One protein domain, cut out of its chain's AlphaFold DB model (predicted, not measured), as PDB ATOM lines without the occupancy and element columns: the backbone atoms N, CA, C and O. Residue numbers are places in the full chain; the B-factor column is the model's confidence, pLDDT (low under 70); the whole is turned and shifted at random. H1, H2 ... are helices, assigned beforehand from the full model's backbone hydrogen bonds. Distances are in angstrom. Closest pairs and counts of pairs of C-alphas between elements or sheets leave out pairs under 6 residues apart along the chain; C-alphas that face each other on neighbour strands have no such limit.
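What this domain is: This is residues 2 to 183 of the 191 residues of the protein "DUF1189 domain-containing protein" of Bacillus sp. HNG (UniProt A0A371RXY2). Four helices, H3, H5, H6 and H7, make a crossed up-and-down bundle, each running against the one before it in the chain, and the long helix H1 reaches away from it as an arm, of which residues 2 to 26 stick out. H2 packs on H1 and H6, and H4 is at the far end of H3, near H5. The printed part has 182 residues with seven named helices, H1 to H7 in order, and no named strand: all helix. The whole is loose, with a radius of gyration of the C-alphas of 21.6 A, spanning 72 by 55 by 30 A.

How they stand to each other: Start with H1, residues 2 to 39, which forms a hairpin with H2, residues 44 to 51; the closest C-alphas are those of Asp 37 and Ala 46, 5.2 A. Residues 35 to 39 of H1 touch the hub H6, residues 133 to 158, closest at C-alphas Ser 38 and Phe 142, 5.0 A. H3, residues 55 to 79, touches H6 at a shallow tilt of 31 degrees, the same way; look at C-alphas Leu 62 and Ala 141, the closest, 6.4 A. H4, residues 81 to 84, is close but not clearly touching H5, residues 90 to 126. H5 touches H6, closest at C-alphas Ala 117 and Trp 137, 4.9 A. H7, residues 162 to 182, forms a hairpin with H6, closest at C-alphas Ser 147 and Leu 172, 5.8 A. Every O i to N i+4 pair is within hydrogen-bond range in H1, H2 and H7, but 19 of 21 in H3, 31 of 33 in H5 and 20 of 22 in H6; H4 is too short for one.

Where its parts are: Find C-alpha 2 at (282.885, 367.461, 324.436); from there H1 runs 56.4 A. H5 runs 51.3 A, with a kink of 33 degrees near residue 101. H7 ends at C-alpha 182, (277.803, 332.497, 268.818).

The domain as a whole: The printed part has no cut, and no link is long. Residues under pLDDT 70 are 2 to 6, 17 to 18, 20 to 28, 130 and 183.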
ATOM      1  N   SER A   2     282.253 368.696 324.956       61.59
ATOM      2  CA  SER A   2     282.885 367.461 324.436       61.59
ATOM      3  C   SER A   2     281.902 366.347 324.035       61.59
ATOM      4  O   SER A   2     282.105 365.683 323.029       61.59
ATOM      5  N   THR A   3     280.779 366.206 324.742       64.88
ATOM      6  CA  THR A   3     279.796 365.119 324.544       64.88
ATOM      7  C   THR A   3     279.075 365.120 323.188       64.88
ATOM      8  O   THR A   3     278.596 364.081 322.733       64.88
ATOM      9  N   VAL A   4     278.999 366.272 322.517       68.12
ATOM     10  CA  VAL A   4     278.368 366.398 321.188       68.12
ATOM     11  C   VAL A   4     279.324 365.943 320.080       68.12
ATOM     12  O   VAL A   4     278.898 365.344 319.098       68.12
ATOM     13  N   TRP A   5     280.629 366.158 320.259       58.38
ATOM     14  CA  TRP A   5     281.645 365.729 319.295       58.38
ATOM     15  C   TRP A   5     281.881 364.216 319.351       58.38
ATOM     16  O   TRP A   5     282.029 363.584 318.308       58.38
ATOM     17  N   ASP A   6     281.806 363.620 320.543       66.81
ATOM     18  CA  ASP A   6     281.953 362.170 320.718       66.81
ATOM     19  C   ASP A   6     280.784 361.387 320.097       66.81
ATOM     20  O   ASP A   6     280.985 360.363 319.442       66.81
ATOM     21  N   THR A   7     279.552 361.892 320.226       70.00
ATOM     22  CA  THR A   7     278.367 361.274 319.599       70.00
ATOM     23  C   THR A   7     278.367 361.434 318.076       70.00
ATOM     24  O   THR A   7     277.984 360.504 317.362       70.00
ATOM     25  N   PHE A   8     278.874 362.554 317.554       72.62
ATOM     26  CA  PHE A   8     279.043 362.763 316.113       72.62
ATOM     27  C   PHE A   8     280.089 361.808 315.506       72.62
ATOM     28  O   PHE A   8     279.805 361.125 314.520       72.62
ATOM     29  N   LEU A   9     281.255 361.665 316.147       70.31
ATOM     30  CA  LEU A   9     282.321 360.747 315.715       70.31
ATOM     31  C   LEU A   9     281.897 359.273 315.763       70.31
ATOM     32  O   LEU A   9     282.266 358.488 314.883       70.31
ATOM     33  N   LEU A  10     281.099 358.885 316.762       70.94
ATOM     34  CA  LEU A  10     280.516 357.545 316.826       70.94
ATOM     35  C   LEU A  10     279.552 357.313 315.658       70.94
ATOM     36  O   LEU A  10     279.648 356.287 314.986       70.94
ATOM     37  N   THR A  11     278.681 358.279 315.360       73.00
ATOM     38  CA  THR A  11     277.680 358.161 314.287       73.00
ATOM     39  C   THR A  11     278.327 358.026 312.906       73.00
ATOM     40  O   THR A  11     277.922 357.160 312.126       73.00
ATOM     41  N   GLU A  12     279.386 358.789 312.613       74.38
ATOM     42  CA  GLU A  12     280.142 358.623 311.364       74.38
ATOM     43  C   GLU A  12     280.835 357.259 311.280       74.38
ATOM     44  O   GLU A  12     280.744 356.590 310.248       74.38
ATOM     45  N   ARG A  13     281.460 356.779 312.367       71.12
ATOM     46  CA  ARG A  13     282.046 355.426 312.403       71.12
ATOM     47  C   ARG A  13     281.006 354.345 312.119       71.12
ATOM     48  O   ARG A  13     281.281 353.442 311.330       71.12
ATOM     49  N   TYR A  14     279.818 354.437 312.716       70.06
ATOM     50  CA  TYR A  14     278.734 353.488 312.459       70.06
ATOM     51  C   TYR A  14     278.271 353.527 310.999       70.06
ATOM     52  O   TYR A  14     278.077 352.471 310.396       70.06
ATOM     53  N   LEU A  15     278.159 354.716 310.401       73.19
ATOM     54  CA  LEU A  15     277.776 354.867 308.996       73.19
ATOM     55  C   LEU A  15     278.832 354.274 308.047       73.19
ATOM     56  O   LEU A  15     278.488 353.574 307.095       73.19
ATOM     57  N   TYR A  16     280.119 354.498 308.331       70.38
ATOM     58  CA  TYR A  16     281.228 353.925 307.565       70.38
ATOM     59  C   TYR A  16     281.271 352.401 307.659       70.38
ATOM     60  O   TYR A  16     281.448 351.731 306.641       70.38
ATOM     61  N   VAL A  17     281.067 351.839 308.853       69.75
ATOM     62  CA  VAL A  17     281.015 350.385 309.054       69.75
ATOM     63  C   VAL A  17     279.807 349.783 308.331       69.75
ATOM     64  O   VAL A  17     279.960 348.789 307.627       69.75
ATOM     65  N   GLN A  18     278.633 350.416 308.400       69.44
ATOM     66  CA  GLN A  18     277.428 349.996 307.669       69.44
ATOM     67  C   GLN A  18     277.624 350.043 306.146       69.44
ATOM     68  O   GLN A  18     277.296 349.088 305.442       69.44
ATOM     69  N   LEU A  19     278.211 351.121 305.615       70.69
ATOM     70  CA  LEU A  19     278.526 351.247 304.189       70.69
ATOM     71  C   LEU A  19     279.576 350.225 303.739       70.69
ATOM     72  O   LEU A  19     279.469 349.676 302.641       70.69
ATOM     73  N   PHE A  20     280.568 349.935 304.579       64.69
ATOM     74  CA  PHE A  20     281.592 348.933 304.308       64.69
ATOM     75  C   PHE A  20     281.020 347.509 304.315       64.69
ATOM     76  O   PHE A  20     281.273 346.748 303.380       64.69
ATOM     77  N   LEU A  21     280.191 347.169 305.306       63.56
ATOM     78  CA  LEU A  21     279.510 345.874 305.396       63.56
ATOM     79  C   LEU A  21     278.544 345.672 304.222       63.56
ATOM     80  O   LEU A  21     278.644 344.671 303.515       63.56
ATOM     81  N   LYS A  22     277.710 346.671 303.913       67.50
ATOM     82  CA  LYS A  22     276.775 346.630 302.776       67.50
ATOM     83  C   LYS A  22     277.489 346.520 301.426       67.50
ATOM     84  O   LYS A  22     277.000 345.853 300.513       67.50
ATOM     85  N   ARG A  23     278.663 347.145 301.282       67.88
ATOM     86  CA  ARG A  23     279.515 347.007 300.089       67.88
ATOM     87  C   ARG A  23     280.095 345.595 299.960       67.88
ATOM     88  O   ARG A  23     280.178 345.085 298.843       67.88
ATOM     89  N   ASN A  24     280.459 344.962 301.073       61.09
ATOM     90  CA  ASN A  24     281.002 343.605 301.081       61.09
ATOM     91  C   ASN A  24     279.925 342.551 300.799       61.09
ATOM     92  O   ASN A  24     280.155 341.676 299.969       61.09
ATOM     93  N   GLU A  25     278.724 342.669 301.369       61.12
ATOM     94  CA  GLU A  25     277.593 341.778 301.050       61.12
ATOM     95  C   GLU A  25     277.262 341.782 299.550       61.12
ATOM     96  O   GLU A  25     277.075 340.731 298.931       61.12
ATOM     97  N   TRP A  26     277.301 342.964 298.928       62.34
ATOM     98  CA  TRP A  26     277.152 343.113 297.481       62.34
ATOM     99  C   TRP A  26     278.238 342.388 296.681       62.34
ATOM    100  O   TRP A  26     277.950 341.851 295.610       62.34
ATOM    101  N   LEU A  27     279.480 342.355 297.173       63.81
ATOM    102  CA  LEU A  27     280.575 341.635 296.519       63.81
ATOM    103  C   LEU A  27     280.356 340.118 296.562       63.81
ATOM    104  O   LEU A  27     280.507 339.470 295.527       63.81
ATOM    105  N   TYR A  28     279.938 339.558 297.701       66.31
ATOM    106  CA  TYR A  28     279.699 338.116 297.841       66.31
ATOM    107  C   TYR A  28     278.564 337.619 296.941       66.31
ATOM    108  O   TYR A  28     278.750 336.669 296.176       66.31
ATOM    109  N   VAL A  29     277.410 338.294 296.952       70.50
ATOM    110  CA  VAL A  29     276.260 337.922 296.104       70.50
ATOM    111  C   VAL A  29     276.621 338.028 294.614       70.50
ATOM    112  O   VAL A  29     276.223 337.197 293.788       70.50
ATOM    113  N   LYS A  30     277.441 339.021 294.254       75.81
ATOM    114  CA  LYS A  30     277.917 339.212 292.881       75.81
ATOM    115  C   LYS A  30     278.926 338.145 292.457       75.81
ATOM    116  O   LYS A  30     278.866 337.688 291.318       75.81
ATOM    117  N   LEU A  31     279.812 337.703 293.349       73.25
ATOM    118  CA  LEU A  31     280.734 336.592 293.083       73.25
ATOM    119  C   LEU A  31     279.982 335.270 292.909       73.25
ATOM    120  O   LEU A  31     280.227 334.561 291.936       73.25
ATOM    121  N   MET A  32     279.010 334.979 293.778       72.88
ATOM    122  CA  MET A  32     278.214 333.751 293.694       72.88
ATOM    123  C   MET A  32     277.393 333.686 292.395       72.88
ATOM    124  O   MET A  32     277.416 332.684 291.680       72.88
ATOM    125  N   SER A  33     276.728 334.783 292.024       75.69
ATOM    126  CA  SER A  33     276.003 334.863 290.746       75.69
ATOM    127  C   SER A  33     276.936 334.780 289.532       75.69
ATOM    128  O   SER A  33     276.588 334.134 288.544       75.69
ATOM    129  N   THR A  34     278.144 335.349 289.618       77.56
ATOM    130  CA  THR A  34     279.181 335.219 288.578       77.56
ATOM    131  C   THR A  34     279.638 333.769 288.424       77.56
ATOM    132  O   THR A  34     279.771 333.291 287.298       77.56
ATOM    133  N   PHE A  35     279.823 333.042 289.526       77.56
ATOM    134  CA  PHE A  35     280.171 331.622 289.507       77.56
ATOM    135  C   PHE A  35     279.064 330.782 288.855       77.56
ATOM    136  O   PHE A  35     279.326 330.032 287.913       77.56
ATOM    137  N   MET A  36     277.805 330.978 289.265       75.50
ATOM    138  CA  MET A  36     276.657 330.294 288.655       75.50
ATOM    139  C   MET A  36     276.514 330.607 287.157       75.50
ATOM    140  O   MET A  36     276.215 329.716 286.361       75.50
ATOM    141  N   ASP A  37     276.733 331.860 286.750       78.69
ATOM    142  CA  ASP A  37     276.689 332.252 285.338       78.69
ATOM    143  C   ASP A  37     277.869 331.679 284.535       78.69
ATOM    144  O   ASP A  37     277.686 331.314 283.371       78.69
ATOM    145  N   SER A  38     279.044 331.524 285.152       78.00
ATOM    146  CA  SER A  38     280.220 330.889 284.537       78.00
ATOM    147  C   SER A  38     279.977 329.403 284.261       78.00
ATOM    148  O   SER A  38     280.284 328.910 283.176       78.00
ATOM    149  N   LEU A  39     279.318 328.696 285.187       78.38
ATOM    150  CA  LEU A  39     278.917 327.297 284.990       78.38
ATOM    151  C   LEU A  39     277.875 327.124 283.871       78.38
ATOM    152  O   LEU A  39     277.842 326.094 283.196       78.38
ATOM    153  N   ARG A  40     277.045 328.147 283.628       78.69
ATOM    154  CA  ARG A  40     276.012 328.159 282.575       78.69
ATOM    155  C   ARG A  40     276.549 328.486 281.176       78.69
ATOM    156  O   ARG A  40     275.763 328.585 280.227       78.69
ATOM    157  N   LEU A  41     277.860 328.648 281.002       74.62
ATOM    158  CA  LEU A  41     278.452 328.823 279.676       74.62
ATOM    159  C   LEU A  41     278.231 327.569 278.801       74.62
ATOM    160  O   LEU A  41     278.393 326.438 279.286       74.62
ATOM    161  N   PRO A  42     277.856 327.730 277.510       72.12
ATOM    162  CA  PRO A  42     277.911 328.953 276.688       72.12
ATOM    163  C   PRO A  42     276.539 329.633 276.428       72.12
ATOM    164  O   PRO A  42     276.213 329.980 275.294       72.12
ATOM    165  N   ASN A  43     275.685 329.815 277.440       80.00
ATOM    166  CA  ASN A  43     274.379 330.467 277.255       80.00
ATOM    167  C   ASN A  43     274.503 331.980 276.922       80.00
ATOM    168  O   ASN A  43     275.165 332.720 277.652       80.00
ATOM    169  N   LYS A  44     273.796 332.476 275.881       73.56
ATOM    170  CA  LYS A  44     273.747 333.910 275.477       73.56
ATOM    171  C   LYS A  44     273.471 334.857 276.639       73.56
ATOM    172  O   LYS A  44     274.084 335.922 276.728       73.56
ATOM    173  N   ALA A  45     272.504 334.505 277.486       76.38
ATOM    174  CA  ALA A  45     272.072 335.356 278.587       76.38
ATOM    175  C   ALA A  45     273.185 335.495 279.635       76.38
ATOM    176  O   ALA A  45     273.480 336.609 280.065       76.38
ATOM    177  N   ALA A  46     273.852 334.385 279.965       77.56
ATOM    178  CA  ALA A  46     274.994 334.367 280.875       77.56
ATOM    179  C   ALA A  46     276.176 335.157 280.294       77.56
ATOM    180  O   ALA A  46     276.717 336.030 280.965       77.56
ATOM    181  N   MET A  47     276.502 334.968 279.010       78.19
ATOM    182  CA  MET A  47     277.574 335.720 278.340       78.19
ATOM    183  C   MET A  47     277.332 337.240 278.361       78.19
ATOM    184  O   MET A  47     278.255 338.016 278.606       78.19
ATOM    185  N   LYS A  48     276.089 337.696 278.136       77.56
ATOM    186  CA  LYS A  48     275.752 339.127 278.222       77.56
ATOM    187  C   LYS A  48     275.889 339.669 279.646       77.56
ATOM    188  O   LYS A  48     276.376 340.787 279.802       77.56
ATOM    189  N   ARG A  49     275.469 338.911 280.667       79.44
ATOM    190  CA  ARG A  49     275.607 339.305 282.082       79.44
ATOM    191  C   ARG A  49     277.073 339.375 282.505       79.44
ATOM    192  O   ARG A  49     277.500 340.409 283.009       79.44
ATOM    193  N   LEU A  50     277.852 338.342 282.191       79.88
ATOM    194  CA  LEU A  50     279.282 338.259 282.497       79.88
ATOM    195  C   LEU A  50     280.095 339.365 281.812       79.88
ATOM    196  O   LEU A  50     281.031 339.903 282.396       79.88
ATOM    197  N   ASN A  51     279.720 339.776 280.598       81.75
ATOM    198  CA  ASN A  51     280.414 340.867 279.917       81.75
ATOM    199  C   ASN A  51     280.207 342.244 280.575       81.75
ATOM    200  O   ASN A  51     281.108 343.083 280.525       81.75
ATOM    201  N   LYS A  52     279.043 342.476 281.199       82.44
ATOM    202  CA  LYS A  52     278.749 343.731 281.915       82.44
ATOM    203  C   LYS A  52     279.597 343.906 283.179       82.44
ATOM    204  O   LYS A  52     279.668 345.012 283.703       82.44
ATOM    205  N   LEU A  53     280.230 342.842 283.674       82.00
ATOM    206  CA  LEU A  53     281.137 342.923 284.815       82.00
ATOM    207  C   LEU A  53     282.402 343.696 284.439       82.00
ATOM    208  O   LEU A  53     282.946 343.531 283.349       82.00
ATOM    209  N   GLU A  54     282.899 344.534 285.343       82.50
ATOM    210  CA  GLU A  54     284.171 345.232 285.139       82.50
ATOM    211  C   GLU A  54     285.338 344.236 285.130       82.50
ATOM    212  O   GLU A  54     285.324 343.255 285.875       82.50
ATOM    213  N   MET A  55     286.391 344.529 284.356       80.50
ATOM    214  CA  MET A  55     287.597 343.685 284.283       80.50
ATOM    215  C   MET A  55     288.205 343.398 285.662       80.50
ATOM    216  O   MET A  55     288.614 342.269 285.913       80.50
ATOM    217  N   ARG A  56     288.200 344.383 286.574       82.19
ATOM    218  CA  ARG A  56     288.710 344.224 287.947       82.19
ATOM    219  C   ARG A  56     288.050 343.049 288.672       82.19
ATOM    220  O   ARG A  56     288.743 342.252 289.290       82.19
ATOM    221  N   HIS A  57     286.728 342.910 288.562       82.56
ATOM    222  CA  HIS A  57     285.997 341.828 289.225       82.56
ATOM    223  C   HIS A  57     286.316 340.467 288.599       82.56
ATOM    224  O   HIS A  57     286.442 339.486 289.323       82.56
ATOM    225  N   THR A  58     286.501 340.405 287.274       85.44
ATOM    226  CA  THR A  58     286.929 339.171 286.596       85.44
ATOM    227  C   THR A  58     288.330 338.746 287.024       85.44
ATOM    228  O   THR A  58     288.547 337.564 287.254       85.44
ATOM    229  N   ILE A  59     289.266 339.691 287.157       86.44
ATOM    230  CA  ILE A  59     290.633 339.402 287.612       86.44
ATOM    231  C   ILE A  59     290.611 338.866 289.043       86.44
ATOM    232  O   ILE A  59     291.193 337.821 289.297       86.44
ATOM    233  N   VAL A  60     289.900 339.529 289.962       86.81
ATOM    234  CA  VAL A  60     289.782 339.061 291.354       86.81
ATOM    235  C   VAL A  60     289.140 337.674 291.416       86.81
ATOM    236  O   VAL A  60     289.650 336.798 292.104       86.81
ATOM    237  N   PHE A  61     288.062 337.446 290.660       87.00
ATOM    238  CA  PHE A  61     287.427 336.131 290.565       87.00
ATOM    239  C   PHE A  61     288.401 335.059 290.057       87.00
ATOM    240  O   PHE A  61     288.480 333.981 290.638       87.00
ATOM    241  N   LEU A  62     289.154 335.360 288.998       87.25
ATOM    242  CA  LEU A  62     290.130 334.440 288.428       87.25
ATOM    243  C   LEU A  62     291.268 334.134 289.410       87.25
ATOM    244  O   LEU A  62     291.639 332.976 289.548       87.25
ATOM    245  N   LEU A  63     291.800 335.147 290.097       89.12
ATOM    246  CA  LEU A  63     292.844 334.970 291.107       89.12
ATOM    247  C   LEU A  63     292.360 334.071 292.248       89.12
ATOM    248  O   LEU A  63     293.055 333.130 292.607       89.12
ATOM    249  N   LEU A  64     291.150 334.312 292.767       88.62
ATOM    250  CA  LEU A  64     290.547 333.466 293.800       88.62
ATOM    251  C   LEU A  64     290.342 332.031 293.308       88.62
ATOM    252  O   LEU A  64     290.651 331.088 294.028       88.62
ATOM    253  N   LEU A  65     289.850 331.862 292.079       86.44
ATOM    254  CA  LEU A  65     289.649 330.548 291.480       86.44
ATOM    255  C   LEU A  65     290.972 329.783 291.357       86.44
ATOM    256  O   LEU A  65     291.050 328.639 291.786       86.44
ATOM    257  N   LEU A  66     292.009 330.411 290.795       87.75
ATOM    258  CA  LEU A  66     293.332 329.802 290.648       87.75
ATOM    259  C   LEU A  66     293.964 329.485 292.005       87.75
ATOM    260  O   LEU A  66     294.545 328.419 292.154       87.75
ATOM    261  N   PHE A  67     293.790 330.358 292.997       87.38
ATOM    262  CA  PHE A  67     294.269 330.125 294.357       87.38
ATOM    263  C   PHE A  67     293.598 328.903 294.999       87.38
ATOM    264  O   PHE A  67     294.281 328.025 295.513       87.38
ATOM    265  N   ILE A  68     292.269 328.780 294.894       86.94
ATOM    266  CA  ILE A  68     291.525 327.613 295.403       86.94
ATOM    267  C   ILE A  68     291.992 326.313 294.734       86.94
ATOM    268  O   ILE A  68     292.037 325.276 295.388       86.94
ATOM    269  N   ILE A  69     292.335 326.357 293.444       84.75
ATOM    270  CA  ILE A  69     292.841 325.191 292.703       84.75
ATOM    271  C   ILE A  69     294.282 324.853 293.101       84.75
ATOM    272  O   ILE A  69     294.632 323.677 293.144       84.75
ATOM    273  N   ALA A  70     295.110 325.861 293.382       85.75
ATOM    274  CA  ALA A  70     296.511 325.684 293.754       85.75
ATOM    275  C   ALA A  70     296.668 325.009 295.126       85.75
ATOM    276  O   ALA A  70     297.474 324.095 295.265       85.75
ATOM    277  N   LEU A  71     295.842 325.387 296.109       86.75
ATOM    278  CA  LEU A  71     295.923 324.875 297.483       86.75
ATOM    279  C   LEU A  71     295.977 323.340 297.613       86.75
ATOM    280  O   LEU A  71     296.902 322.842 298.252       86.75
ATOM    281  N   PRO A  72     295.040 322.551 297.047       85.44
ATOM    282  CA  PRO A  72     295.098 321.096 297.182       85.44
ATOM    283  C   PRO A  72     296.342 320.497 296.518       85.44
ATOM    284  O   PRO A  72     296.847 319.477 296.978       85.44
ATOM    285  N   ILE A  73     296.852 321.122 295.453       84.56
ATOM    286  CA  ILE A  73     298.056 320.667 294.753       84.56
ATOM    287  C   ILE A  73     299.291 320.917 295.624       84.56
ATOM    288  O   ILE A  73     300.113 320.021 295.781       84.56
ATOM    289  N   GLU A  74     299.389 322.094 296.240       85.75
ATOM    290  CA  GLU A  74     300.474 322.435 297.165       85.75
ATOM    291  C   GLU A  74     300.486 321.536 298.398       85.75
ATOM    292  O   GLU A  74     301.547 321.058 298.788       85.75
ATOM    293  N   ILE A  75     299.318 321.255 298.983       88.06
ATOM    294  CA  ILE A  75     299.216 320.341 300.127       88.06
ATOM    295  C   ILE A  75     299.740 318.956 299.741       88.06
ATOM    296  O   ILE A  75     300.534 318.385 300.479       88.06
ATOM    297  N   ASN A  76     299.345 318.438 298.575       86.88
ATOM    298  CA  ASN A  76     299.833 317.142 298.109       86.88
ATOM    299  C   ASN A  76     301.347 317.153 297.864       86.88
ATOM    300  O   ASN A  76     302.007 316.195 298.240       86.88
ATOM    301  N   LEU A  77     301.902 318.233 297.305       85.75
ATOM    302  CA  LEU A  77     303.348 318.375 297.105       85.75
ATOM    303  C   LEU A  77     304.120 318.439 298.429       85.75
ATOM    304  O   LEU A  77     305.177 317.838 298.545       85.75
ATOM    305  N   LEU A  78     303.596 319.137 299.438       86.75
ATOM    306  CA  LEU A  78     304.238 319.229 300.755       86.75
ATOM    307  C   LEU A  78     304.186 317.914 301.544       86.75
ATOM    308  O   LEU A  78     305.033 317.695 302.407       86.75
ATOM    309  N   LEU A  79     303.177 317.082 301.287       86.12
ATOM    310  CA  LEU A  79     303.044 315.749 301.878       86.12
ATOM    311  C   LEU A  79     303.839 314.683 301.115       86.12
ATOM    312  O   LEU A  79     304.022 313.584 301.634       86.12
ATOM    313  N   ASP A  80     304.277 314.991 299.896       82.31
ATOM    314  CA  ASP A  80     305.069 314.095 299.070       82.31
ATOM    315  C   ASP A  80     306.542 314.126 299.512       82.31
ATOM    316  O   ASP A  80     307.166 315.176 299.680       82.31
ATOM    317  N   ASP A  81     307.116 312.939 299.676       80.25
ATOM    318  CA  ASP A  81     308.513 312.737 300.049       80.25
ATOM    319  C   ASP A  81     309.480 312.936 298.867       80.25
ATOM    320  O   ASP A  81     310.683 312.726 299.010       80.25
ATOM    321  N   SER A  82     308.978 313.393 297.717       74.50
ATOM    322  CA  SER A  82     309.741 313.718 296.504       74.50
ATOM    323  C   SER A  82     310.990 314.577 296.751       74.50
ATOM    324  O   SER A  82     311.982 314.453 296.033       74.50
ATOM    325  N   TYR A  83     310.991 315.430 297.783       75.56
ATOM    326  CA  TYR A  83     312.168 316.234 298.125       75.56
ATOM    327  C   TYR A  83     313.355 315.395 298.628       75.56
ATOM    328  O   TYR A  83     314.479 315.877 298.581       75.56
ATOM    329  N   LYS A  84     313.130 314.159 299.098       75.56
ATOM    330  CA  LYS A  84     314.188 313.237 299.547       75.56
ATOM    331  C   LYS A  84     314.997 312.662 298.385       75.56
ATOM    332  O   LYS A  84     316.130 312.246 298.596       75.56
ATOM    333  N   GLU A  85     314.419 312.626 297.186       77.69
ATOM    334  CA  GLU A  85     315.114 312.200 295.965       77.69
ATOM    335  C   GLU A  85     315.868 313.347 295.288       77.69
ATOM    336  O   GLU A  85     316.806 313.123 294.526       77.69
ATOM    337  N   SER A  86     315.475 314.589 295.567       71.31
ATOM    338  CA  SER A  86     316.208 315.769 295.129       71.31
ATOM    339  C   SER A  86     317.278 316.120 296.162       71.31
ATOM    340  O   SER A  86     316.957 316.247 297.335       71.31
ATOM    341  N   ASP A  87     318.521 316.386 295.754       82.25
ATOM    342  CA  ASP A  87     319.596 316.891 296.639       82.25
ATOM    343  C   ASP A  87     319.320 318.312 297.206       82.25
ATOM    344  O   ASP A  87     320.230 319.076 297.538       82.25
ATOM    345  N   ILE A  88     318.052 318.721 297.278       84.38
ATOM    346  CA  ILE A  88     317.593 320.032 297.706       84.38
ATOM    347  C   ILE A  88     317.311 319.987 299.213       84.38
ATOM    348  O   ILE A  88     316.490 319.193 299.676       84.38
ATOM    349  N   PRO A  89     317.916 320.891 299.999       88.44
ATOM    350  CA  PRO A  89     317.582 321.060 301.406       88.44
ATOM    351  C   PRO A  89     316.078 321.301 301.635       88.44
ATOM    352  O   PRO A  89     315.461 322.146 300.983       88.44
ATOM    353  N   GLN A  90     315.492 320.606 302.615       86.56
ATOM    354  CA  GLN A  90     314.050 320.645 302.912       86.56
ATOM    355  C   GLN A  90     313.510 322.069 303.146       86.56
ATOM    356  O   GLN A  90     312.405 322.405 302.728       86.56
ATOM    357  N   ASN A  91     314.293 322.934 303.792       88.50
ATOM    358  CA  ASN A  91     313.932 324.334 304.022       88.50
ATOM    359  C   ASN A  91     313.762 325.122 302.710       88.50
ATOM    360  O   ASN A  91     312.827 325.912 302.591       88.50
ATOM    361  N   ILE A  92     314.630 324.887 301.724       89.06
ATOM    362  CA  ILE A  92     314.545 325.507 300.398       89.06
ATOM    363  C   ILE A  92     313.321 324.965 299.655       89.06
ATOM    364  O   ILE A  92     312.565 325.752 299.086       89.06
ATOM    365  N   TYR A  93     313.076 323.653 299.730       89.12
ATOM    366  CA  TYR A  93     311.905 323.019 299.122       89.12
ATOM    367  C   TYR A  93     310.587 323.608 299.646       89.12
ATOM    368  O   TYR A  93     309.739 324.020 298.857       89.12
ATOM    369  N   ILE A  94     310.433 323.742 300.968       88.75
ATOM    370  CA  ILE A  94     309.220 324.312 301.580       88.75
ATOM    371  C   ILE A  94     308.986 325.752 301.105       88.75
ATOM    372  O   ILE A  94     307.866 326.105 300.738       88.75
ATOM    373  N   ILE A  95     310.032 326.585 301.072       90.12
ATOM    374  CA  ILE A  95     309.930 327.971 300.587       90.12
ATOM    375  C   ILE A  95     309.532 327.999 299.104       90.12
ATOM    376  O   ILE A  95     308.701 328.813 298.697       90.12
ATOM    377  N   GLN A  96     310.098 327.105 298.294       89.62
ATOM    378  CA  GLN A  96     309.789 326.998 296.872       89.62
ATOM    379  C   GLN A  96     308.333 326.583 296.630       89.62
ATOM    380  O   GLN A  96     307.652 327.205 295.812       89.62
ATOM    381  N   VAL A  97     307.836 325.576 297.349       88.75
ATOM    382  CA  VAL A  97     306.450 325.112 297.210       88.75
ATOM    383  C   VAL A  97     305.464 326.151 297.748       88.75
ATOM    384  O   VAL A  97     304.460 326.412 297.101       88.75
ATOM    385  N   LEU A  98     305.756 326.806 298.873       88.81
ATOM    386  CA  LEU A  98     304.805 327.725 299.506       88.81
ATOM    387  C   LEU A  98     304.755 329.116 298.856       88.81
ATOM    388  O   LEU A  98     303.708 329.760 298.854       88.81
ATOM    389  N   LEU A  99     305.879 329.614 298.333       88.81
ATOM    390  CA  LEU A  99     305.936 330.929 297.687       88.81
ATOM    391  C   LEU A  99     305.980 330.798 296.168       88.81
ATOM    392  O   LEU A  99     305.088 331.281 295.477       88.81
ATOM    393  N   PHE A 100     307.003 330.155 295.611       88.94
ATOM    394  CA  PHE A 100     307.218 330.201 294.163       88.94
ATOM    395  C   PHE A 100     306.134 329.474 293.370       88.94
ATOM    396  O   PHE A 100     305.702 329.991 292.339       88.94
ATOM    397  N   TYR A 101     305.680 328.314 293.841       88.19
ATOM    398  CA  TYR A 101     304.675 327.520 293.138       88.19
ATOM    399  C   TYR A 101     303.344 328.268 292.913       88.19
ATOM    400  O   TYR A 101     302.953 328.392 291.745       88.19
ATOM    401  N   PRO A 102     302.683 328.864 293.930       88.56
ATOM    402  CA  PRO A 102     301.438 329.605 293.714       88.56
ATOM    403  C   PRO A 102     301.638 330.819 292.810       88.56
ATOM    404  O   PRO A 102     300.824 331.071 291.918       88.56
ATOM    405  N   PHE A 103     302.729 331.572 292.995       89.88
ATOM    406  CA  PHE A 103     303.016 332.737 292.153       89.88
ATOM    407  C   PHE A 103     303.208 332.343 290.687       89.88
ATOM    408  O   PHE A 103     302.647 332.983 289.793       89.88
ATOM    409  N   LEU A 104     303.954 331.268 290.435       90.62
ATOM    410  CA  LEU A 104     304.194 330.753 289.093       90.62
ATOM    411  C   LEU A 104     302.902 330.203 288.479       90.62
ATOM    412  O   LEU A 104     302.603 330.501 287.324       90.62
ATOM    413  N   MET A 105     302.089 329.482 289.251       89.06
ATOM    414  CA  MET A 105     300.795 328.963 288.805       89.06
ATOM    415  C   MET A 105     299.814 330.088 288.451       89.06
ATOM    416  O   MET A 105     299.152 330.023 287.412       89.06
ATOM    417  N   LEU A 106     299.747 331.153 289.255       90.44
ATOM    418  CA  LEU A 106     298.940 332.339 288.959       90.44
ATOM    419  C   LEU A 106     299.421 333.036 287.684       90.44
ATOM    420  O   LEU A 106     298.608 333.373 286.816       90.44
ATOM    421  N   PHE A 107     300.735 333.224 287.551       91.81
ATOM    422  CA  PHE A 107     301.332 333.856 286.382       91.81
ATOM    423  C   PHE A 107     301.060 333.053 285.106       91.81
ATOM    424  O   PHE A 107     300.547 333.604 284.130       91.81
ATOM    425  N   LEU A 108     301.315 331.741 285.130       90.94
ATOM    426  CA  LEU A 108     301.028 330.840 284.014       90.94
ATOM    427  C   LEU A 108     299.532 330.753 283.710       90.94
ATOM    428  O   LEU A 108     299.158 330.726 282.541       90.94
ATOM    429  N   GLY A 109     298.664 330.761 284.723       89.38
ATOM    430  CA  GLY A 109     297.214 330.759 284.535       89.38
ATOM    431  C   GLY A 109     296.731 332.003 283.784       89.38
ATOM    432  O   GLY A 109     296.012 331.899 282.787       89.38
ATOM    433  N   ILE A 110     297.177 333.189 284.206       90.88
ATOM    434  CA  ILE A 110     296.847 334.458 283.540       90.88
ATOM    435  C   ILE A 110     297.459 334.520 282.135       90.88
ATOM    436  O   ILE A 110     296.787 334.945 281.187       90.88
ATOM    437  N   ALA A 111     298.711 334.085 281.978       91.81
ATOM    438  CA  ALA A 111     299.382 334.022 280.684       91.81
ATOM    439  C   ALA A 111     298.646 333.074 279.723       91.81
ATOM    440  O   ALA A 111     298.332 333.467 278.601       91.81
ATOM    441  N   GLY A 112     298.270 331.877 280.178       90.19
ATOM    442  CA  GLY A 112     297.526 330.887 279.400       90.19
ATOM    443  C   GLY A 112     296.166 331.404 278.935       90.19
ATOM    444  O   GLY A 112     295.822 331.276 277.759       90.19
ATOM    445  N   ILE A 113     295.417 332.082 279.810       89.50
ATOM    446  CA  ILE A 113     294.153 332.739 279.435       89.50
ATOM    447  C   ILE A 113     294.395 333.844 278.404       89.50
ATOM    448  O   ILE A 113     293.608 334.002 277.470       89.50
ATOM    449  N   SER A 114     295.484 334.598 278.541       90.62
ATOM    450  CA  SER A 114     295.841 335.666 277.605       90.62
ATOM    451  C   SER A 114     296.210 335.119 276.225       90.62
ATOM    452  O   SER A 114     295.757 335.665 275.219       90.62
ATOM    453  N   VAL A 115     296.941 334.002 276.170       90.38
ATOM    454  CA  VAL A 115     297.246 333.277 274.928       90.38
ATOM    455  C   VAL A 115     295.967 332.740 274.289       90.38
ATOM    456  O   VAL A 115     295.725 332.999 273.113       90.38
ATOM    457  N   LEU A 116     295.097 332.072 275.056       88.19
ATOM    458  CA  LEU A 116     293.805 331.568 274.568       88.19
ATOM    459  C   LEU A 116     292.919 332.691 274.018       88.19
ATOM    460  O   LEU A 116     292.330 332.558 272.944       88.19
ATOM    461  N   ALA A 117     292.858 333.823 274.718       88.00
ATOM    462  CA  ALA A 117     292.134 335.000 274.261       88.00
ATOM    463  C   ALA A 117     292.750 335.587 272.985       88.00
ATOM    464  O   ALA A 117     292.018 335.971 272.074       88.00
ATOM    465  N   GLY A 118     294.081 335.627 272.886       86.94
ATOM    466  CA  GLY A 118     294.797 336.066 271.688       86.94
ATOM    467  C   GLY A 118     294.490 335.182 270.479       86.94
ATOM    468  O   GLY A 118     294.082 335.689 269.432       86.94
ATOM    469  N   LEU A 119     294.587 333.860 270.645       87.25
ATOM    470  CA  LEU A 119     294.238 332.876 269.616       87.25
ATOM    471  C   LEU A 119     292.779 333.019 269.182       87.25
ATOM    472  O   LEU A 119     292.482 333.079 267.989       87.25
ATOM    473  N   GLY A 120     291.860 333.151 270.136       85.00
ATOM    474  CA  GLY A 120     290.452 333.328 269.821       85.00
ATOM    475  C   GLY A 120     290.145 334.663 269.125       85.00
ATOM    476  O   GLY A 120     289.250 334.714 268.280       85.00
ATOM    477  N   VAL A 121     290.905 335.734 269.395       85.62
ATOM    478  CA  VAL A 121     290.820 336.982 268.618       85.62
ATOM    479  C   VAL A 121     291.310 336.744 267.192       85.62
ATOM    480  O   VAL A 121     290.647 337.188 266.253       85.62
ATOM    481  N   GLY A 122     292.396 335.988 267.012       83.75
ATOM    482  CA  GLY A 122     292.865 335.539 265.698       83.75
ATOM    483  C   GLY A 122     291.769 334.821 264.905       83.75
ATOM    484  O   GLY A 122     291.426 335.241 263.799       83.75
ATOM    485  N   ILE A 123     291.122 333.823 265.515       83.06
ATOM    486  CA  ILE A 123     289.992 333.085 264.921       83.06
ATOM    487  C   ILE A 123     288.818 334.026 264.616       83.06
ATOM    488  O   ILE A 123     288.198 333.938 263.555       83.06
ATOM    489  N   SER A 124     288.518 334.974 265.509       81.94
ATOM    490  CA  SER A 124     287.442 335.944 265.283       81.94
ATOM    491  C   SER A 124     287.719 336.853 264.079       81.94
ATOM    492  O   SER A 124     286.794 337.150 263.321       81.94
ATOM    493  N   LYS A 125     288.988 337.227 263.856       81.00
ATOM    494  CA  LYS A 125     289.426 338.041 262.716       81.00
ATOM    495  C   LYS A 125     289.292 337.270 261.403       81.00
ATOM    496  O   LYS A 125     288.769 337.833 260.445       81.00
ATOM    497  N   LEU A 126     289.667 335.987 261.396       80.56
ATOM    498  CA  LEU A 126     289.454 335.079 260.260       80.56
ATOM    499  C   LEU A 126     287.964 334.882 259.949       80.56
ATOM    500  O   LEU A 126     287.575 334.792 258.792       80.56
ATOM    501  N   THR A 127     287.112 334.883 260.976       76.25
ATOM    502  CA  THR A 127     285.659 334.677 260.834       76.25
ATOM    503  C   THR A 127     284.875 335.994 260.679       76.25
ATOM    504  O   THR A 127     283.649 336.005 260.784       76.25
ATOM    505  N   HIS A 128     285.551 337.133 260.483       73.56
ATOM    506  CA  HIS A 128     284.942 338.470 260.379       73.56
ATOM    507  C   HIS A 128     283.990 338.852 261.536       73.56
ATOM    508  O   HIS A 128     283.000 339.566 261.345       73.56
ATOM    509  N   ARG A 129     284.273 338.410 262.767       74.69
ATOM    510  CA  ARG A 129     283.479 338.745 263.962       74.69
ATOM    511  C   ARG A 129     284.148 339.865 264.758       74.69
ATOM    512  O   ARG A 129     285.351 339.835 264.989       74.69
ATOM    513  N   GLN A 130     283.376 340.862 265.201       67.12
ATOM    514  CA  GLN A 130     283.889 341.958 266.037       67.12
ATOM    515  C   GLN A 130     283.926 341.575 267.517       67.12
ATOM    516  O   GLN A 130     283.143 342.090 268.320       67.12
ATOM    517  N   LEU A 131     284.844 340.688 267.899       73.50
ATOM    518  CA  LEU A 131     285.118 340.462 269.316       73.50
ATOM    519  C   LEU A 131     286.335 341.270 269.752       73.50
ATOM    520  O   LEU A 131     287.412 341.195 269.167       73.50
ATOM    521  N   LYS A 132     286.153 342.052 270.817       82.19
ATOM    522  CA  LYS A 132     287.252 342.742 271.491       82.19
ATOM    523  C   LYS A 132     288.037 341.735 272.331       82.19
ATOM    524  O   LYS A 132     287.434 340.877 272.974       82.19
ATOM    525  N   PHE A 133     289.356 341.903 272.409       82.81
ATOM    526  CA  PHE A 133     290.234 341.066 273.237       82.81
ATOM    527  C   PHE A 133     289.754 340.967 274.692       82.81
ATOM    528  O   PHE A 133     289.620 339.871 275.224       82.81
ATOM    529  N   GLN A 134     289.372 342.099 275.294       84.38
ATOM    530  CA  GLN A 134     288.840 342.145 276.663       84.38
ATOM    531  C   GLN A 134     287.619 341.236 276.868       84.38
ATOM    532  O   GLN A 134     287.470 340.635 277.924       84.38
ATOM    533  N   PHE A 135     286.745 341.116 275.863       82.31
ATOM    534  CA  PHE A 135     285.578 340.239 275.944       82.31
ATOM    535  C   PHE A 135     285.999 338.770 275.941       82.31
ATOM    536  O   PHE A 135     285.557 338.003 276.794       82.31
ATOM    537  N   LEU A 136     286.872 338.385 275.002       84.62
ATOM    538  CA  LEU A 136     287.364 337.011 274.918       84.62
ATOM    539  C   LEU A 136     288.104 336.593 276.174       84.62
ATOM    540  O   LEU A 136     287.899 335.485 276.653       84.62
ATOM    541  N   TRP A 137     288.932 337.488 276.702       87.69
ATOM    542  CA  TRP A 137     289.713 337.231 277.898       87.69
ATOM    543  C   TRP A 137     288.813 336.895 279.089       87.69
ATOM    544  O   TRP A 137     288.997 335.857 279.722       87.69
ATOM    545  N   LYS A 138     287.752 337.689 279.320       87.19
ATOM    546  CA  LYS A 138     286.748 337.383 280.352       87.19
ATOM    547  C   LYS A 138     286.072 336.035 280.111       87.19
ATOM    548  O   LYS A 138     285.919 335.249 281.037       87.19
ATOM    549  N   MET A 139     285.675 335.756 278.871       85.25
ATOM    550  CA  MET A 139     284.998 334.500 278.533       85.25
ATOM    551  C   MET A 139     285.905 333.281 278.718       85.25
ATOM    552  O   MET A 139     285.431 332.252 279.186       85.25
ATOM    553  N   CYS A 140     287.197 333.401 278.408       86.81
ATOM    554  CA  CYS A 140     288.180 332.351 278.662       86.81
ATOM    555  C   CYS A 140     288.343 332.111 280.169       86.81
ATOM    556  O   CYS A 140     288.277 330.963 280.598       86.81
ATOM    557  N   ALA A 141     288.454 333.176 280.972       86.69
ATOM    558  CA  ALA A 141     288.535 333.070 282.430       86.69
ATOM    559  C   ALA A 141     287.311 332.352 283.037       86.69
ATOM    560  O   ALA A 141     287.466 331.463 283.870       86.69
ATOM    561  N   PHE A 142     286.098 332.677 282.581       85.00
ATOM    562  CA  PHE A 142     284.869 332.039 283.069       85.00
ATOM    563  C   PHE A 142     284.665 330.609 282.539       85.00
ATOM    564  O   PHE A 142     284.152 329.750 283.255       85.00
ATOM    565  N   ALA A 143     285.076 330.317 281.301       85.88
ATOM    566  CA  ALA A 143     285.019 328.957 280.757       85.88
ATOM    567  C   ALA A 143     285.959 328.004 281.507       85.88
ATOM    568  O   ALA A 143     285.633 326.827 281.677       85.88
ATOM    569  N   LEU A 144     287.082 328.526 282.005       84.38
ATOM    570  CA  LEU A 144     288.051 327.771 282.786       84.38
ATOM    571  C   LEU A 144     287.433 327.229 284.081       84.38
ATOM    572  O   LEU A 144     287.666 326.075 284.420       84.38
ATOM    573  N   THR A 145     286.547 327.990 284.737       85.88
ATOM    574  CA  THR A 145     285.795 327.522 285.916       85.88
ATOM    575  C   THR A 145     285.040 326.228 285.636       85.88
ATOM    576  O   THR A 145     285.128 325.277 286.406       85.88
ATOM    577  N   LYS A 146     284.326 326.164 284.509       83.31
ATOM    578  CA  LYS A 146     283.551 324.978 284.134       83.31
ATOM    579  C   LYS A 146     284.458 323.777 283.873       83.31
ATOM    580  O   LYS A 146     284.161 322.685 284.346       83.31
ATOM    581  N   SER A 147     285.548 323.981 283.137       84.38
ATOM    582  CA  SER A 147     286.499 322.911 282.825       84.38
ATOM    583  C   SER A 147     287.202 322.380 284.071       84.38
ATOM    584  O   SER A 147     287.327 321.170 284.213       84.38
ATOM    585  N   VAL A 148     287.590 323.252 285.001       83.56
ATOM    586  CA  VAL A 148     288.204 322.847 286.272       83.56
ATOM    587  C   VAL A 148     287.220 322.081 287.147       83.56
ATOM    588  O   VAL A 148     287.571 321.031 287.670       83.56
ATOM    589  N   VAL A 149     285.987 322.572 287.303       84.12
ATOM    590  CA  VAL A 149     284.972 321.869 288.107       84.12
ATOM    591  C   VAL A 149     284.686 320.492 287.511       84.12
ATOM    592  O   VAL A 149     284.622 319.508 288.242       84.12
ATOM    593  N   LEU A 150     284.575 320.402 286.183       84.31
ATOM    594  CA  LEU A 150     284.391 319.127 285.497       84.31
ATOM    595  C   LEU A 150     285.581 318.184 285.716       84.31
ATOM    596  O   LEU A 150     285.371 317.002 285.963       84.31
ATOM    597  N   PHE A 151     286.808 318.705 285.658       83.25
ATOM    598  CA  PHE A 151     288.014 317.937 285.951       83.25
ATOM    599  C   PHE A 151     288.022 317.404 287.383       83.25
ATOM    600  O   PHE A 151     288.238 316.213 287.579       83.25
ATOM    601  N   ALA A 152     287.732 318.253 288.371       81.88
ATOM    602  CA  ALA A 152     287.697 317.856 289.775       81.88
ATOM    603  C   ALA A 152     286.666 316.742 290.023       81.88
ATOM    604  O   ALA A 152     286.983 315.734 290.650       81.88
ATOM    605  N   VAL A 153     285.458 316.879 289.465       83.69
ATOM    606  CA  VAL A 153     284.408 315.850 289.566       83.69
ATOM    607  C   VAL A 153     284.828 314.554 288.867       83.69
ATOM    608  O   VAL A 153     284.650 313.473 289.424       83.69
ATOM    609  N   ALA A 154     285.405 314.641 287.667       83.19
ATOM    610  CA  ALA A 154     285.853 313.466 286.923       83.19
ATOM    611  C   ALA A 154     286.984 312.720 287.645       83.19
ATOM    612  O   ALA A 154     286.986 311.490 287.663       83.19
ATOM    613  N   ASN A 155     287.904 313.454 288.275       81.31
ATOM    614  CA  ASN A 155     289.004 312.881 289.043       81.31
ATOM    615  C   ASN A 155     288.490 312.099 290.265       81.31
ATOM    616  O   ASN A 155     288.939 310.988 290.512       81.31
ATOM    617  N   ILE A 156     287.476 312.617 290.965       80.94
ATOM    618  CA  ILE A 156     286.858 311.914 292.103       80.94
ATOM    619  C   ILE A 156     286.135 310.630 291.660       80.94
ATOM    620  O   ILE A 156     286.161 309.637 292.380       80.94
ATOM    621  N   LEU A 157     285.483 310.633 290.491       84.06
ATOM    622  CA  LEU A 157     284.669 309.500 290.029       84.06
ATOM    623  C   LEU A 157     285.475 308.381 289.357       84.06
ATOM    624  O   LEU A 157     285.147 307.212 289.527       84.06
ATOM    625  N   ILE A 158     286.470 308.736 288.540       80.25
ATOM    626  CA  ILE A 158     287.165 307.801 287.634       80.25
ATOM    627  C   ILE A 158     288.677 307.757 287.930       80.25
ATOM    628  O   ILE A 158     289.399 306.957 287.347       80.25
ATOM    629  N   GLY A 159     289.175 308.597 288.839       73.50
ATOM    630  CA  GLY A 159     290.604 308.742 289.103       73.50
ATOM    631  C   GLY A 159     291.327 309.610 288.069       73.50
ATOM    632  O   GLY A 159     290.767 310.081 287.072       73.50
ATOM    633  N   THR A 160     292.616 309.849 288.317       74.12
ATOM    634  CA  THR A 160     293.459 310.662 287.434       74.12
ATOM    635  C   THR A 160     293.949 309.823 286.254       74.12
ATOM    636  O   THR A 160     294.915 309.074 286.363       74.12
ATOM    637  N   HIS A 161     293.308 309.982 285.095       80.62
ATOM    638  CA  HIS A 161     293.757 309.387 283.835       80.62
ATOM    639  C   HIS A 161     294.098 310.461 282.799       80.62
ATOM    640  O   HIS A 161     293.396 311.466 282.664       80.62
ATOM    641  N   TRP A 162     295.137 310.219 281.994       81.56
ATOM    642  CA  TRP A 162     295.556 311.122 280.910       81.56
ATOM    643  C   TRP A 162     294.420 311.412 279.906       81.56
ATOM    644  O   TRP A 162     294.315 312.512 279.358       81.56
ATOM    645  N   ILE A 163     293.518 310.441 279.726       83.38
ATOM    646  CA  ILE A 163     292.314 310.549 278.895       83.38
ATOM    647  C   ILE A 163     291.367 311.625 279.444       83.38
ATOM    648  O   ILE A 163     290.873 312.452 278.680       83.38
ATOM    649  N   VAL A 164     291.156 311.671 280.765       81.69
ATOM    650  CA  VAL A 164     290.282 312.660 281.419       81.69
ATOM    651  C   VAL A 164     290.826 314.072 281.204       81.69
ATOM    652  O   VAL A 164     290.078 314.955 280.783       81.69
ATOM    653  N   ASN A 165     292.136 314.271 281.386       82.50
ATOM    654  CA  ASN A 165     292.796 315.553 281.110       82.50
ATOM    655  C   ASN A 165     292.586 316.003 279.661       82.50
ATOM    656  O   ASN A 165     292.240 317.158 279.403       82.50
ATOM    657  N   THR A 166     292.744 315.075 278.715       84.50
ATOM    658  CA  THR A 166     292.590 315.358 277.285       84.50
ATOM    659  C   THR A 166     291.151 315.750 276.955       84.50
ATOM    660  O   THR A 166     290.922 316.758 276.286       84.50
ATOM    661  N   ILE A 167     290.166 315.015 277.475       86.00
ATOM    662  CA  ILE A 167     288.742 315.305 277.267       86.00
ATOM    663  C   ILE A 167     288.377 316.682 277.831       86.00
ATOM    664  O   ILE A 167     287.720 317.467 277.146       86.00
ATOM    665  N   VAL A 168     288.821 317.011 279.048       85.69
ATOM    666  CA  VAL A 168     288.557 318.325 279.661       85.69
ATOM    667  C   VAL A 168     289.178 319.450 278.835       85.69
ATOM    668  O   VAL A 168     288.531 320.479 278.619       85.69
ATOM    669  N   PHE A 169     290.404 319.260 278.345       84.00
ATOM    670  CA  PHE A 169     291.087 320.245 277.513       84.00
ATOM    671  C   PHE A 169     290.360 320.471 276.179       84.00
ATOM    672  O   PHE A 169     290.089 321.612 275.798       84.00
ATOM    673  N   VAL A 170     289.951 319.393 275.504       86.62
ATOM    674  CA  VAL A 170     289.139 319.471 274.279       86.62
ATOM    675  C   VAL A 170     287.807 320.173 274.554       86.62
ATOM    676  O   VAL A 170     287.373 321.012 273.765       86.62
ATOM    677  N   LEU A 171     287.173 319.901 275.697       85.88
ATOM    678  CA  LEU A 171     285.902 320.513 276.084       85.88
ATOM    679  C   LEU A 171     286.038 322.011 276.402       85.88
ATOM    680  O   LEU A 171     285.152 322.794 276.040       85.88
ATOM    681  N   LEU A 172     287.149 322.428 277.021       85.81
ATOM    682  CA  LEU A 172     287.504 323.841 277.196       85.81
ATOM    683  C   LEU A 172     287.595 324.526 275.827       85.81
ATOM    684  O   LEU A 172     286.908 325.521 275.581       85.81
ATOM    685  N   PHE A 173     288.398 323.962 274.921       83.94
ATOM    686  CA  PHE A 173     288.622 324.531 273.596       83.94
ATOM    687  C   PHE A 173     287.323 324.606 272.785       83.94
ATOM    688  O   PHE A 173     286.980 325.659 272.243       83.94
ATOM    689  N   TYR A 174     286.532 323.530 272.793       86.31
ATOM    690  CA  TYR A 174     285.209 323.486 272.175       86.31
ATOM    691  C   TYR A 174     284.270 324.563 272.738       86.31
ATOM    692  O   TYR A 174     283.576 325.242 271.979       86.31
ATOM    693  N   THR A 175     284.265 324.773 274.058       84.25
ATOM    694  CA  THR A 175     283.433 325.805 274.698       84.25
ATOM    695  C   THR A 175     283.848 327.207 274.251       84.25
ATOM    696  O   THR A 175     282.983 328.020 273.918       84.25
ATOM    697  N   ILE A 176     285.154 327.482 274.172       83.75
ATOM    698  CA  ILE A 176     285.692 328.761 273.685       83.75
ATOM    699  C   ILE A 176     285.293 329.000 272.228       83.75
ATOM    700  O   ILE A 176     284.730 330.052 271.912       83.75
ATOM    701  N   LEU A 177     285.499 328.015 271.350       82.12
ATOM    702  CA  LEU A 177     285.093 328.109 269.949       82.12
ATOM    703  C   LEU A 177     283.594 328.370 269.827       82.12
ATOM    704  O   LEU A 177     283.177 329.304 269.141       82.12
ATOM    705  N   ARG A 178     282.771 327.599 270.544       82.88
ATOM    706  CA  ARG A 178     281.316 327.756 270.516       82.88
ATOM    707  C   ARG A 178     280.889 329.159 270.940       82.88
ATOM    708  O   ARG A 178     279.994 329.717 270.311       82.88
ATOM    709  N   MET A 179     281.544 329.764 271.934       81.25
ATOM    710  CA  MET A 179     281.288 331.155 272.330       81.25
ATOM    711  C   MET A 179     281.645 332.162 271.225       81.25
ATOM    712  O   MET A 179     280.871 333.090 270.980       81.25
ATOM    713  N   ILE A 180     282.766 331.971 270.519       81.12
ATOM    714  CA  ILE A 180     283.175 332.824 269.387       81.12
ATOM    715  C   ILE A 180     282.161 332.710 268.238       81.12
ATOM    716  O   ILE A 180     281.678 333.725 267.728       81.12
ATOM    717  N   PHE A 181     281.774 331.482 267.873       77.56
ATOM    718  CA  PHE A 181     280.796 331.204 266.814       77.56
ATOM    719  C   PHE A 181     279.365 331.631 267.159       77.56
ATOM    720  O   PHE A 181     278.501 331.693 266.278       77.56
ATOM    721  N   HIS A 182     279.100 331.986 268.409       76.50
ATOM    722  CA  HIS A 182     277.803 332.497 268.818       76.50
ATOM    723  C   HIS A 182     277.646 334.009 268.649       76.50
ATOM    724  O   HIS A 182     276.525 334.519 268.607       76.50
ATOM    725  N   TYR A 183     278.759 334.737 268.570       69.25
ATOM    726  CA  TYR A 183     278.750 336.194 268.531       69.25
ATOM    727  C   TYR A 183     278.365 336.709 267.136       69.25
ATOM    728  O   TYR A 183     278.934 336.226 266.166       69.25
TER     729      TYR A 183